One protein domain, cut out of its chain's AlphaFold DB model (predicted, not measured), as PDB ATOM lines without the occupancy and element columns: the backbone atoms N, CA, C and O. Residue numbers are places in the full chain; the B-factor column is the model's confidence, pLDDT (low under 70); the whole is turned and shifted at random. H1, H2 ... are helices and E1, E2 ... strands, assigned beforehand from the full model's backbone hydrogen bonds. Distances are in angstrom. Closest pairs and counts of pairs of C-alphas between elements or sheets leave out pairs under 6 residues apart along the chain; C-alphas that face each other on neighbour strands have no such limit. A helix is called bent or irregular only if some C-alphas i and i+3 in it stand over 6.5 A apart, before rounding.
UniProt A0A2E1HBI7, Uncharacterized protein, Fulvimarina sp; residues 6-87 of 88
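This is residues 6 to 87 of the 88 residues of an uncharacterized protein of Fulvimarina sp (UniProt A0A2E1HBI7). What would a first look at this model show? A small head, built on an antiparallel sheet of three short strands, E1, E2 and E3, stands at one end, and one long helix, H1, sticks out far from it as a free arm with a kink. Between arm and head lie the four-residue helix H2 and a long stretch with no named element, residues 40 to 60, of which residues 41 to 47 stand free. What are the numbers behind this picture? The printed part has 82 residues with two named helices and three named strands, in the order H1, H2, E1, E2, E3; the sheet's order is E1, E2, E3, all antiparallel, and the class is mixed, helices and strands. The whole is extended, with a radius of gyration of the C-alphas of 23.4 A and spans of 74 by 36 by 26 A, the free arm making much of the length.

How is the sheet put together? Strands E1, residues 61 to 64, E2, residues 76 to 79, and E3, residues 84 to 86, form a meander, each strand the antiparallel neighbour of the one before, with E1 and E3 as edge strands and E2 as the inner strand. E1 and E2 are a hairpin with 158 degrees between their directions; the C-alphas of Tyr 61 and Phe 79, which face each other, are 4.5 A apart, and N 62 and O 78, at 2.8 A, and N 76 and O 64, at 3.1 A, are within hydrogen-bond range. E2 and E3 are a hairpin too, at 151 degrees; the C-alphas of Leu 78 and Ser 84 face each other at 4.5 A, and N 77 and O 85, at 2.8 A, are within hydrogen-bond range. Where do the helices stand? H1, residues 6 to 32, is not on the sheet and is apart from E1, E2 and E3. H2, residues 36 to 39, is not on the sheet either, and is apart from E2 and E3. H1 and H2 meet only through their link. What do the helix backbones show? In H1, 20 of 23 O i to N i+4 pairs are within hydrogen-bond range; H2 is too short for such a pair, and its one O i to N i+3 pair is not within range.

Where are the strands? E1 starts at C-alpha 61, (370.926, 76.160, 122.216), and measures 9.8 A from first to last C-alpha; E2 measures 9.9 A. E3 measures 7.1 A and ends at C-alpha 86, (360.789, 70.469, 117.754). Where is the long helix? H1 runs 38.8 A from C-alpha 6, (400.356, 126.397, 127.215), to C-alpha 32. It has a kink of 30 degrees near residue 26, and is neither bent nor irregular, but only just: C-alphas 26 and 29 are 6.2 A apart. How long is H2? It measures 5.3 A from first to last C-alpha.

How large is it? The two C-alphas farthest apart are those of Lys 6 and Gly 72, 74.1 A. Without the stretches that stand free, residues 6 to 39 and 41 to 47, 41 residues remain, spanning 35 by 29 by 12 A. Which links are long, and is there a cut? The links H2 to E1, 21 residues, and E1 to E2, 11 residues, are long, while H1 to H2 and E2 to E3 are tight; the printed part has no cut. Where is confidence low? The mean pLDDT of the printed part is 74.1, and residues 33 to 61 are under 70.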
ATOM      1  N   LYS A   6     401.752 126.555 126.762       72.69
ATOM      2  CA  LYS A   6     400.356 126.397 127.215       72.69
ATOM      3  C   LYS A   6     399.571 125.359 126.397       72.69
ATOM      4  O   LYS A   6     398.773 124.609 126.944       72.69
ATOM      5  N   GLY A   7     399.818 125.292 125.088       80.00
ATOM      6  CA  GLY A   7     399.176 124.323 124.197       80.00
ATOM      7  C   GLY A   7     399.729 122.906 124.358       80.00
ATOM      8  O   GLY A   7     399.000 121.945 124.136       80.00
ATOM      9  N   LEU A   8     400.994 122.766 124.769       85.56
ATOM     10  CA  LEU A   8     401.588 121.466 125.079       85.56
ATOM     11  C   LEU A   8     400.940 120.842 126.320       85.56
ATOM     12  O   LEU A   8     400.556 119.679 126.271       85.56
ATOM     13  N   LEU A   9     400.760 121.627 127.387       91.69
ATOM     14  CA  LEU A   9     400.106 121.176 128.619       91.69
ATOM     15  C   LEU A   9     398.669 120.707 128.362       91.69
ATOM     16  O   LEU A   9     398.309 119.607 128.766       91.69
ATOM     17  N   LEU A  10     397.880 121.495 127.622       90.94
ATOM     18  CA  LEU A  10     396.498 121.141 127.281       90.94
ATOM     19  C   LEU A  10     396.413 119.840 126.464       90.94
ATOM     20  O   LEU A  10     395.535 119.011 126.679       90.94
ATOM     21  N   ARG A  11     397.329 119.653 125.509       92.12
ATOM     22  CA  ARG A  11     397.374 118.436 124.688       92.12
ATOM     23  C   ARG A  11     397.818 117.227 125.503       92.12
ATOM     24  O   ARG A  11     397.257 116.154 125.323       92.12
ATOM     25  N   ALA A  12     398.788 117.398 126.398       94.00
ATOM     26  CA  ALA A  12     399.277 116.326 127.253       94.00
ATOM     27  C   ALA A  12     398.185 115.813 128.201       94.00
ATOM     28  O   ALA A  12     398.000 114.604 128.305       94.00
ATOM     29  N   THR A  13     397.412 116.702 128.834       95.75
ATOM     30  CA  THR A  13     396.312 116.294 129.723       95.75
ATOM     31  C   THR A  13     395.182 115.605 128.960       95.75
ATOM     32  O   THR A  13     394.691 114.562 129.402       95.75
ATOM     33  N   LEU A  14     394.813 116.125 127.785       95.44
ATOM     34  CA  LEU A  14     393.818 115.497 126.910       95.44
ATOM     35  C   LEU A  14     394.244 114.089 126.490       95.44
ATOM     36  O   LEU A  14     393.480 113.144 126.666       95.44
ATOM     37  N   LEU A  15     395.474 113.931 125.998       96.56
ATOM     38  CA  LEU A  15     395.990 112.627 125.583       96.56
ATOM     39  C   LEU A  15     396.117 111.655 126.760       96.56
ATOM     40  O   LEU A  15     395.778 110.485 126.612       96.56
ATOM     41  N   PHE A  16     396.550 112.133 127.929       96.25
ATOM     42  CA  PHE A  16     396.677 111.302 129.123       96.25
ATOM     43  C   PHE A  16     395.322 110.763 129.588       96.25
ATOM     44  O   PHE A  16     395.179 109.561 129.793       96.25
ATOM     45  N   SER A  17     394.308 111.626 129.689       95.12
ATOM     46  CA  SER A  17     392.958 111.194 130.071       95.12
ATOM     47  C   SER A  17     392.342 110.233 129.048       95.12
ATOM     48  O   SER A  17     391.782 109.212 129.438       95.12
ATOM     49  N   ALA A  18     392.510 110.490 127.746       97.75
ATOM     50  CA  ALA A  18     392.014 109.609 126.691       97.75
ATOM     51  C   ALA A  18     392.682 108.225 126.733       97.75
ATOM     52  O   ALA A  18     391.997 107.204 126.661       97.75
ATOM     53  N   ALA A  19     394.007 108.184 126.906       97.00
ATOM     54  CA  ALA A  19     394.745 106.937 127.071       97.00
ATOM     55  C   ALA A  19     394.302 106.180 128.332       97.00
ATOM     56  O   ALA A  19     394.154 104.961 128.298       97.00
ATOM     57  N   PHE A  20     394.036 106.896 129.426       97.38
ATOM     58  CA  PHE A  20     393.571 106.300 130.675       97.38
ATOM     59  C   PHE A  20     392.175 105.680 130.540       97.38
ATOM     60  O   PHE A  20     391.967 104.552 130.978       97.38
ATOM     61  N   VAL A  21     391.233 106.369 129.887       97.38
ATOM     62  CA  VAL A  21     389.888 105.831 129.611       97.38
ATOM     63  C   VAL A  21     389.973 104.595 128.716       97.38
ATOM     64  O   VAL A  21     389.346 103.581 129.014       97.38
ATOM     65  N   ALA A  22     390.786 104.648 127.658       97.56
ATOM     66  CA  ALA A  22     391.006 103.498 126.784       97.56
ATOM     67  C   ALA A  22     391.581 102.298 127.556       97.56
ATOM     68  O   ALA A  22     391.120 101.172 127.382       97.56
ATOM     69  N   LEU A  23     392.541 102.541 128.452       96.50
ATOM     70  CA  LEU A  23     393.126 101.506 129.297       96.50
ATOM     71  C   LEU A  23     392.110 100.938 130.301       96.50
ATOM     72  O   LEU A  23     392.039  99.722 130.475       96.50
ATOM     73  N   ALA A  24     391.295 101.790 130.926       95.75
ATOM     74  CA  ALA A  24     390.261 101.374 131.868       95.75
ATOM     75  C   ALA A  24     389.250 100.419 131.214       95.75
ATOM     76  O   ALA A  24     388.918  99.396 131.804       95.75
ATOM     77  N   LEU A  25     388.841 100.678 129.968       95.00
ATOM     78  CA  LEU A  25     387.935  99.791 129.226       95.00
ATOM     79  C   LEU A  25     388.511  98.391 128.969       95.00
ATOM     80  O   LEU A  25     387.746  97.456 128.756       95.00
ATOM     81  N   VAL A  26     389.836  98.226 129.001       93.81
ATOM     82  CA  VAL A  26     390.494  96.918 128.858       93.81
ATOM     83  C   VAL A  26     390.734  96.267 130.219       93.81
ATOM     84  O   VAL A  26     390.469  95.078 130.386       93.81
ATOM     85  N   ILE A  27     391.223  97.027 131.203       92.88
ATOM     86  CA  ILE A  27     391.605  96.498 132.520       92.88
ATOM     87  C   ILE A  27     390.380  96.160 133.376       92.88
ATOM     88  O   ILE A  27     390.358  95.105 134.008       92.88
ATOM     89  N   VAL A  28     389.352  97.012 133.394       92.12
ATOM     90  CA  VAL A  28     388.145  96.811 134.213       92.12
ATOM     91  C   VAL A  28     387.464  95.466 133.929       92.12
ATOM     92  O   VAL A  28     387.302  94.701 134.879       92.12
ATOM     93  N   PRO A  29     387.139  95.085 132.674       82.19
ATOM     94  CA  PRO A  29     386.521  93.784 132.423       82.19
ATOM     95  C   PRO A  29     387.467  92.607 132.689       82.19
ATOM     96  O   PRO A  29     386.997  91.489 132.845       82.19
ATOM     97  N   MET A  30     388.790  92.817 132.732       83.06
ATOM     98  CA  MET A  30     389.745  91.774 133.127       83.06
ATOM     99  C   MET A  30     389.709  91.533 134.639       83.06
ATOM    100  O   MET A  30     389.735  90.378 135.058       83.06
ATOM    101  N   ALA A  31     389.598  92.599 135.438       80.88
ATOM    102  CA  ALA A  31     389.433  92.510 136.887       80.88
ATOM    103  C   ALA A  31     388.062  91.932 137.284       80.88
ATOM    104  O   ALA A  31     387.978  91.143 138.222       80.88
ATOM    105  N   ASP A  32     387.006  92.263 136.537       72.81
ATOM    106  CA  ASP A  32     385.643  91.791 136.818       72.81
ATOM    107  C   ASP A  32     385.439  90.292 136.517       72.81
ATOM    108  O   ASP A  32     384.525  89.661 137.035       72.81
ATOM    109  N   ARG A  33     386.333  89.637 135.755       62.06
ATOM    110  CA  ARG A  33     386.230  88.176 135.543       62.06
ATOM    111  C   ARG A  33     386.386  87.356 136.827       62.06
ATOM    112  O   ARG A  33     385.933  86.219 136.855       62.06
ATOM    113  N   GLY A  34     387.017  87.903 137.869       57.72
ATOM    114  CA  GLY A  34     387.208  87.207 139.147       57.72
ATOM    115  C   GLY A  34     386.005  87.260 140.096       57.72
ATOM    116  O   GLY A  34     385.964  86.500 141.059       57.72
ATOM    117  N   THR A  35     385.029  88.145 139.862       54.72
ATOM    118  CA  THR A  35     383.882  88.365 140.767       54.72
ATOM    119  C   THR A  35     382.675  87.493 140.408       54.72
ATOM    120  O   THR A  35     381.888  87.137 141.288       54.72
ATOM    121  N   HIS A  36     382.556  87.083 139.142       53.41
ATOM    122  CA  HIS A  36     381.464  86.231 138.660       53.41
ATOM    123  C   HIS A  36     381.427  84.840 139.320       53.41
ATOM    124  O   HIS A  36     380.334  84.335 139.573       53.41
ATOM    125  N   ASP A  37     382.579  84.258 139.672       52.81
ATOM    126  CA  ASP A  37     382.631  82.968 140.385       52.81
ATOM    127  C   ASP A  37     382.106  83.071 141.826       52.81
ATOM    128  O   ASP A  37     381.543  82.117 142.361       52.81
ATOM    129  N   VAL A  38     382.229  84.244 142.457       54.41
ATOM    130  CA  VAL A  38     381.796  84.450 143.847       54.41
ATOM    131  C   VAL A  38     380.300  84.776 143.921       54.41
ATOM    132  O   VAL A  38     379.623  84.342 144.847       54.41
ATOM    133  N   ALA A  39     379.753  85.479 142.923       54.66
ATOM    134  CA  ALA A  39     378.319  85.783 142.849       54.66
ATOM    135  C   ALA A  39     377.451  84.579 142.415       54.66
ATOM    136  O   ALA A  39     376.245  84.575 142.664       54.66
ATOM    137  N   GLY A  40     378.045  83.557 141.784       53.34
ATOM    138  CA  GLY A  40     377.379  82.294 141.438       53.34
ATOM    139  C   GLY A  40     377.322  81.273 142.582       53.34
ATOM    140  O   GLY A  40     376.539  80.322 142.524       53.34
ATOM    141  N   ALA A  41     378.113  81.468 143.640       54.62
ATOM    142  CA  ALA A  41     378.089  80.640 144.840       54.62
ATOM    143  C   ALA A  41     376.915  81.071 145.736       54.62
ATOM    144  O   ALA A  41     377.063  81.883 146.645       54.62
ATOM    145  N   GLY A  42     375.735  80.545 145.402       55.06
ATOM    146  CA  GLY A  42     374.439  80.764 146.043       55.06
ATOM    147  C   GLY A  42     374.480  81.228 147.500       55.06
ATOM    148  O   GLY A  42     374.837  80.476 148.409       55.06
ATOM    149  N   GLY A  43     374.017  82.460 147.717       54.12
ATOM    150  CA  GLY A  43     373.607  82.925 149.034       54.12
ATOM    151  C   GLY A  43     372.511  82.011 149.580       54.12
ATOM    152  O   GLY A  43     371.505  81.758 148.915       54.12
ATOM    153  N   VAL A  44     372.728  81.490 150.786       56.81
ATOM    154  CA  VAL A  44     371.807  80.589 151.484       56.81
ATOM    155  C   VAL A  44     370.460  81.301 151.663       56.81
ATOM    156  O   VAL A  44     370.339  82.193 152.498       56.81
ATOM    157  N   GLY A  45     369.462  80.932 150.853       58.84
ATOM    158  CA  GLY A  45     368.091  81.453 150.944       58.84
ATOM    159  C   GLY A  45     367.579  82.256 149.744       58.84
ATOM    160  O   GLY A  45     366.462  82.765 149.814       58.84
ATOM    161  N   LEU A  46     368.336  82.370 148.651       55.72
ATOM    162  CA  LEU A  46     367.816  82.933 147.399       55.72
ATOM    163  C   LEU A  46     367.224  81.809 146.535       55.72
ATOM    164  O   LEU A  46     367.916  80.839 146.226       55.72
ATOM    165  N   ASP A  47     365.949  81.930 146.150       55.12
ATOM    166  CA  ASP A  47     365.349  81.083 145.114       55.12
ATOM    167  C   ASP A  47     366.027  81.408 143.779       55.12
ATOM    168  O   ASP A  47     365.731  82.408 143.120       55.12
ATOM    169  N   MET A  48     367.020  80.596 143.424       59.31
ATOM    170  CA  MET A  48     367.752  80.719 142.173       59.31
ATOM    171  C   MET A  48     366.868  80.200 141.037       59.31
ATOM    172  O   MET A  48     367.041  79.080 140.554       59.31
ATOM    173  N   MET A  49     365.923  81.029 140.587       55.00
ATOM    174  CA  MET A  49     365.177  80.813 139.346       55.00
ATOM    175  C   MET A  49     366.140  80.910 138.150       55.00
ATOM    176  O   MET A  49     366.265  81.939 137.486       55.00
ATOM    177  N   ALA A  50     366.859  79.823 137.876       55.88
ATOM    178  CA  ALA A  50     367.746  79.692 136.732       55.88
ATOM    179  C   ALA A  50     366.917  79.457 135.459       55.88
ATOM    180  O   ALA A  50     366.658  78.322 135.063       55.88
ATOM    181  N   THR A  51     366.516  80.533 134.778       61.06
ATOM    182  CA  THR A  51     365.867  80.444 133.453       61.06
ATOM    183  C   THR A  51     366.921  80.262 132.349       61.06
ATOM    184  O   THR A  51     367.006  81.052 131.413       61.06
ATOM    185  N   GLY A  52     367.766  79.236 132.484       55.28
ATOM    186  CA  GLY A  52     368.836  78.923 131.533       55.28
ATOM    187  C   GLY A  52     370.123  78.482 132.222       55.28
ATOM    188  O   GLY A  52     371.008  79.290 132.476       55.28
ATOM    189  N   SER A  53     370.241  77.185 132.503       49.19
ATOM    190  CA  SER A  53     371.529  76.574 132.835       49.19
ATOM    191  C   SER A  53     372.308  76.368 131.537       49.19
ATOM    192  O   SER A  53     371.970  75.489 130.745       49.19
ATOM    193  N   ILE A  54     373.336  77.182 131.303       53.47
ATOM    194  CA  ILE A  54     374.395  76.827 130.357       53.47
ATOM    195  C   ILE A  54     375.542  76.295 131.211       53.47
ATOM    196  O   ILE A  54     376.430  77.037 131.623       53.47
ATOM    197  N   GLY A  55     375.490  75.001 131.536       52.19
ATOM    198  CA  GLY A  55     376.682  74.294 131.992       52.19
ATOM    199  C   GLY A  55     377.765  74.441 130.923       52.19
ATOM    200  O   GLY A  55     377.457  74.394 129.733       52.19
ATOM    201  N   GLY A  56     379.013  74.664 131.340       53.81
ATOM    202  CA  GLY A  56     380.172  74.927 130.479       53.81
ATOM    203  C   GLY A  56     380.602  73.764 129.573       53.81
ATOM    204  O   GLY A  56     381.780  73.435 129.518       53.81
ATOM    205  N   SER A  57     379.673  73.137 128.854       53.62
ATOM    206  CA  SER A  57     379.937  72.139 127.824       53.62
ATOM    207  C   SER A  57     379.299  72.581 126.508       53.62
ATOM    208  O   SER A  57     378.136  72.284 126.260       53.62
ATOM    209  N   THR A  58     380.072  73.310 125.699       55.97
ATOM    210  CA  THR A  58     380.161  73.302 124.216       55.97
ATOM    211  C   THR A  58     378.883  73.329 123.347       55.97
ATOM    212  O   THR A  58     378.998  73.334 122.128       55.97
ATOM    213  N   GLN A  59     377.671  73.371 123.896       58.38
ATOM    214  CA  GLN A  59     376.417  73.247 123.152       58.38
ATOM    215  C   GLN A  59     375.467  74.371 123.562       58.38
ATOM    216  O   GLN A  59     374.668  74.248 124.488       58.38
ATOM    217  N   HIS A  60     375.587  75.500 122.866       63.81
ATOM    218  CA  HIS A  60     374.647  76.606 122.985       63.81
ATOM    219  C   HIS A  60     373.376  76.267 122.202       63.81
ATOM    220  O   HIS A  60     373.435  76.002 121.000       63.81
ATOM    221  N   TYR A  61     372.224  76.300 122.868       61.09
ATOM    222  CA  TYR A  61     370.926  76.160 122.216       61.09
ATOM    223  C   TYR A  61     369.956  77.243 122.695       61.09
ATOM    224  O   TYR A  61     369.984  77.661 123.851       61.09
ATOM    225  N   THR A  62     369.100  77.715 121.792       75.19
ATOM    226  CA  THR A  62     368.043  78.692 122.076       75.19
ATOM    227  C   THR A  62     366.697  77.992 122.024       75.19
ATOM    228  O   THR A  62     366.346  77.393 121.011       75.19
ATOM    229  N   VAL A  63     365.915  78.090 123.096       75.31
ATOM    230  CA  VAL A  63     364.540  77.578 123.121       75.31
ATOM    231  C   VAL A  63     363.578  78.723 122.820       75.31
ATOM    232  O   VAL A  63     363.515  79.700 123.563       75.31
ATOM    233  N   ARG A  64     362.807  78.607 121.736       72.06
ATOM    234  CA  ARG A  64     361.805  79.593 121.317       72.06
ATOM    235  C   ARG A  64     360.399  79.020 121.498       72.06
ATOM    236  O   ARG A  64     360.051  78.001 120.900       72.06
ATOM    237  N   ARG A  65     359.582  79.703 122.307       75.00
ATOM    238  CA  ARG A  65     358.146  79.436 122.474       75.00
ATOM    239  C   ARG A  65     357.357  80.678 122.050       75.00
ATOM    240  O   ARG A  65     357.647  81.767 122.536       75.00
ATOM    241  N   SER A  66     356.420  80.543 121.112       71.56
ATOM    242  CA  SER A  66     355.576  81.657 120.659       71.56
ATOM    243  C   SER A  66     354.281  81.717 121.467       71.56
ATOM    244  O   SER A  66     353.775  80.705 121.932       71.56
ATOM    245  N   VAL A  67     353.716  82.910 121.637       72.94
ATOM    246  CA  VAL A  67     352.431  83.078 122.344       72.94
ATOM    247  C   VAL A  67     351.264  82.463 121.551       72.94
ATOM    248  O   VAL A  67     350.244  82.105 122.123       72.94
ATOM    249  N   LEU A  68     351.433  82.291 120.236       72.81
ATOM    250  CA  LEU A  68     350.450  81.667 119.343       72.81
ATOM    251  C   LEU A  68     350.554  80.132 119.296       72.81
ATOM    252  O   LEU A  68     349.797  79.495 118.567       72.81
ATOM    253  N   GLN A  69     351.498  79.527 120.018       70.56
ATOM    254  CA  GLN A  69     351.626  78.074 120.066       70.56
ATOM    255  C   GLN A  69     350.470  77.451 120.858       70.56
ATOM    256  O   GLN A  69     350.141  77.892 121.959       70.56
ATOM    257  N   ALA A  70     349.864  76.407 120.287       71.25
ATOM    258  CA  ALA A  70     348.791  75.666 120.936       71.25
ATOM    259  C   ALA A  70     349.275  75.040 122.262       71.25
ATOM    260  O   ALA A  70     350.427  74.599 122.354       71.25
ATOM    261  N   PRO A  71     348.415  74.949 123.293       73.56
ATOM    262  CA  PRO A  71     348.770  74.283 124.542       73.56
ATOM    263  C   PRO A  71     349.256  72.853 124.270       73.56
ATOM    264  O   PRO A  71     348.570  72.074 123.615       73.56
ATOM    265  N   GLY A  72     350.453  72.515 124.751       73.88
ATOM    266  CA  GLY A  72     351.063  71.195 124.546       73.88
ATOM    267  C   GLY A  72     351.952  71.059 123.305       73.88
ATOM    268  O   GLY A  72     352.545  70.000 123.113       73.88
ATOM    269  N   SER A  73     352.122  72.103 122.486       76.81
ATOM    270  CA  SER A  73     353.085  72.056 121.382       76.81
ATOM    271  C   SER A  73     354.530  71.999 121.893       76.81
ATOM    272  O   SER A  73     354.899  72.730 122.823       76.81
ATOM    273  N   ALA A  74     355.360  71.171 121.255       78.06
ATOM    274  CA  ALA A  74     356.787  71.101 121.541       78.06
ATOM    275  C   ALA A  74     357.475  72.454 121.252       78.06
ATOM    276  O   ALA A  74     357.166  73.090 120.240       78.06
ATOM    277  N   PRO A  75     358.406  72.917 122.107       78.12
ATOM    278  CA  PRO A  75     359.148  74.145 121.845       78.12
ATOM    279  C   PRO A  75     360.073  73.977 120.631       78.12
ATOM    280  O   PRO A  75     360.480  72.863 120.303       78.12
ATOM    281  N   CYS A  76     360.423  75.083 119.973       80.50
ATOM    282  CA  CYS A  76     361.428  75.076 118.914       80.50
ATOM    283  C   CYS A  76     362.814  75.253 119.548       80.50
ATOM    284  O   CYS A  76     363.063  76.259 120.215       80.50
ATOM    285  N   VAL A  77     363.698  74.271 119.381       81.62
ATOM    286  CA  VAL A  77     365.080  74.305 119.875       81.62
ATOM    287  C   VAL A  77     365.998  74.605 118.701       81.62
ATOM    288  O   VAL A  77     366.049  73.830 117.750       81.62
ATOM    289  N   LEU A  78     366.707  75.730 118.763       81.81
ATOM    290  CA  LEU A  78     367.714  76.127 117.786       81.81
ATOM    291  C   LEU A  78     369.097  75.817 118.343       81.81
ATOM    292  O   LEU A  78     369.421  76.240 119.452       81.81
ATOM    293  N   PHE A  79     369.909  75.119 117.568       82.06
ATOM    294  CA  PHE A  79     371.289  74.795 117.904       82.06
ATOM    295  C   PHE A  79     372.243  75.812 117.268       82.06
ATOM    296  O   PHE A  79     371.915  76.475 116.280       82.06
ATOM    297  N   SER A  80     373.443  75.952 117.832       73.19
ATOM    298  CA  SER A  80     374.467  76.882 117.336       73.19
ATOM    299  C   SER A  80     374.971  76.573 115.922       73.19
ATOM    300  O   SER A  80     375.523  77.451 115.270       73.19
ATOM    301  N   ASP A  81     374.786  75.340 115.450       76.19
ATOM    302  CA  ASP A  81     375.099  74.911 114.081       76.19
ATOM    303  C   ASP A  81     374.021  75.322 113.057       76.19
ATOM    304  O   ASP A  81     374.126  75.004 111.873       76.19
ATOM    305  N   GLY A  82     372.982  76.038 113.501       76.44
ATOM    306  CA  GLY A  82     371.860  76.470 112.674       76.44
ATOM    307  C   GLY A  82     370.796  75.391 112.472       76.44
ATOM    308  O   GLY A  82     369.779  75.658 111.830       76.44
ATOM    309  N   THR A  83     370.982  74.191 113.027       83.88
ATOM    310  CA  THR A  83     369.939  73.167 113.013       83.88
ATOM    311  C   THR A  83     368.829  73.524 113.996       83.88
ATOM    312  O   THR A  83     369.024  74.236 114.984       83.88
ATOM    313  N   SER A  84     367.622  73.039 113.718       83.50
ATOM    314  CA  SER A  84     366.480  73.217 114.607       83.50
ATOM    315  C   SER A  84     365.729  71.905 114.792       83.50
ATOM    316  O   SER A  84     365.722  71.047 113.906       83.50
ATOM    317  N   ARG A  85     365.154  71.704 115.981       81.19
ATOM    318  CA  ARG A  85     364.342  70.528 116.324       81.19
ATOM    319  C   ARG A  85     363.139  70.937 117.165       81.19
ATOM    320  O   ARG A  85     363.243  71.830 118.004       81.19
ATOM    321  N   GLY A  86     362.020  70.237 116.996       83.19
ATOM    322  CA  GLY A  86     360.789  70.469 117.754       83.19
ATOM    323  C   GLY A  86     359.708  71.125 116.903       83.19
ATOM    324  O   GLY A  86     359.579  70.791 115.735       83.19
ATOM    325  N   GLY A  87     358.916  72.024 117.492       77.94
ATOM    326  CA  GLY A  87     357.786  72.693 116.826       77.94
ATOM    327  C   GLY A  87     358.179  73.866 115.921       77.94
ATOM    328  O   GLY A  87     357.505  74.898 115.956       77.94
TER     329      GLY A  87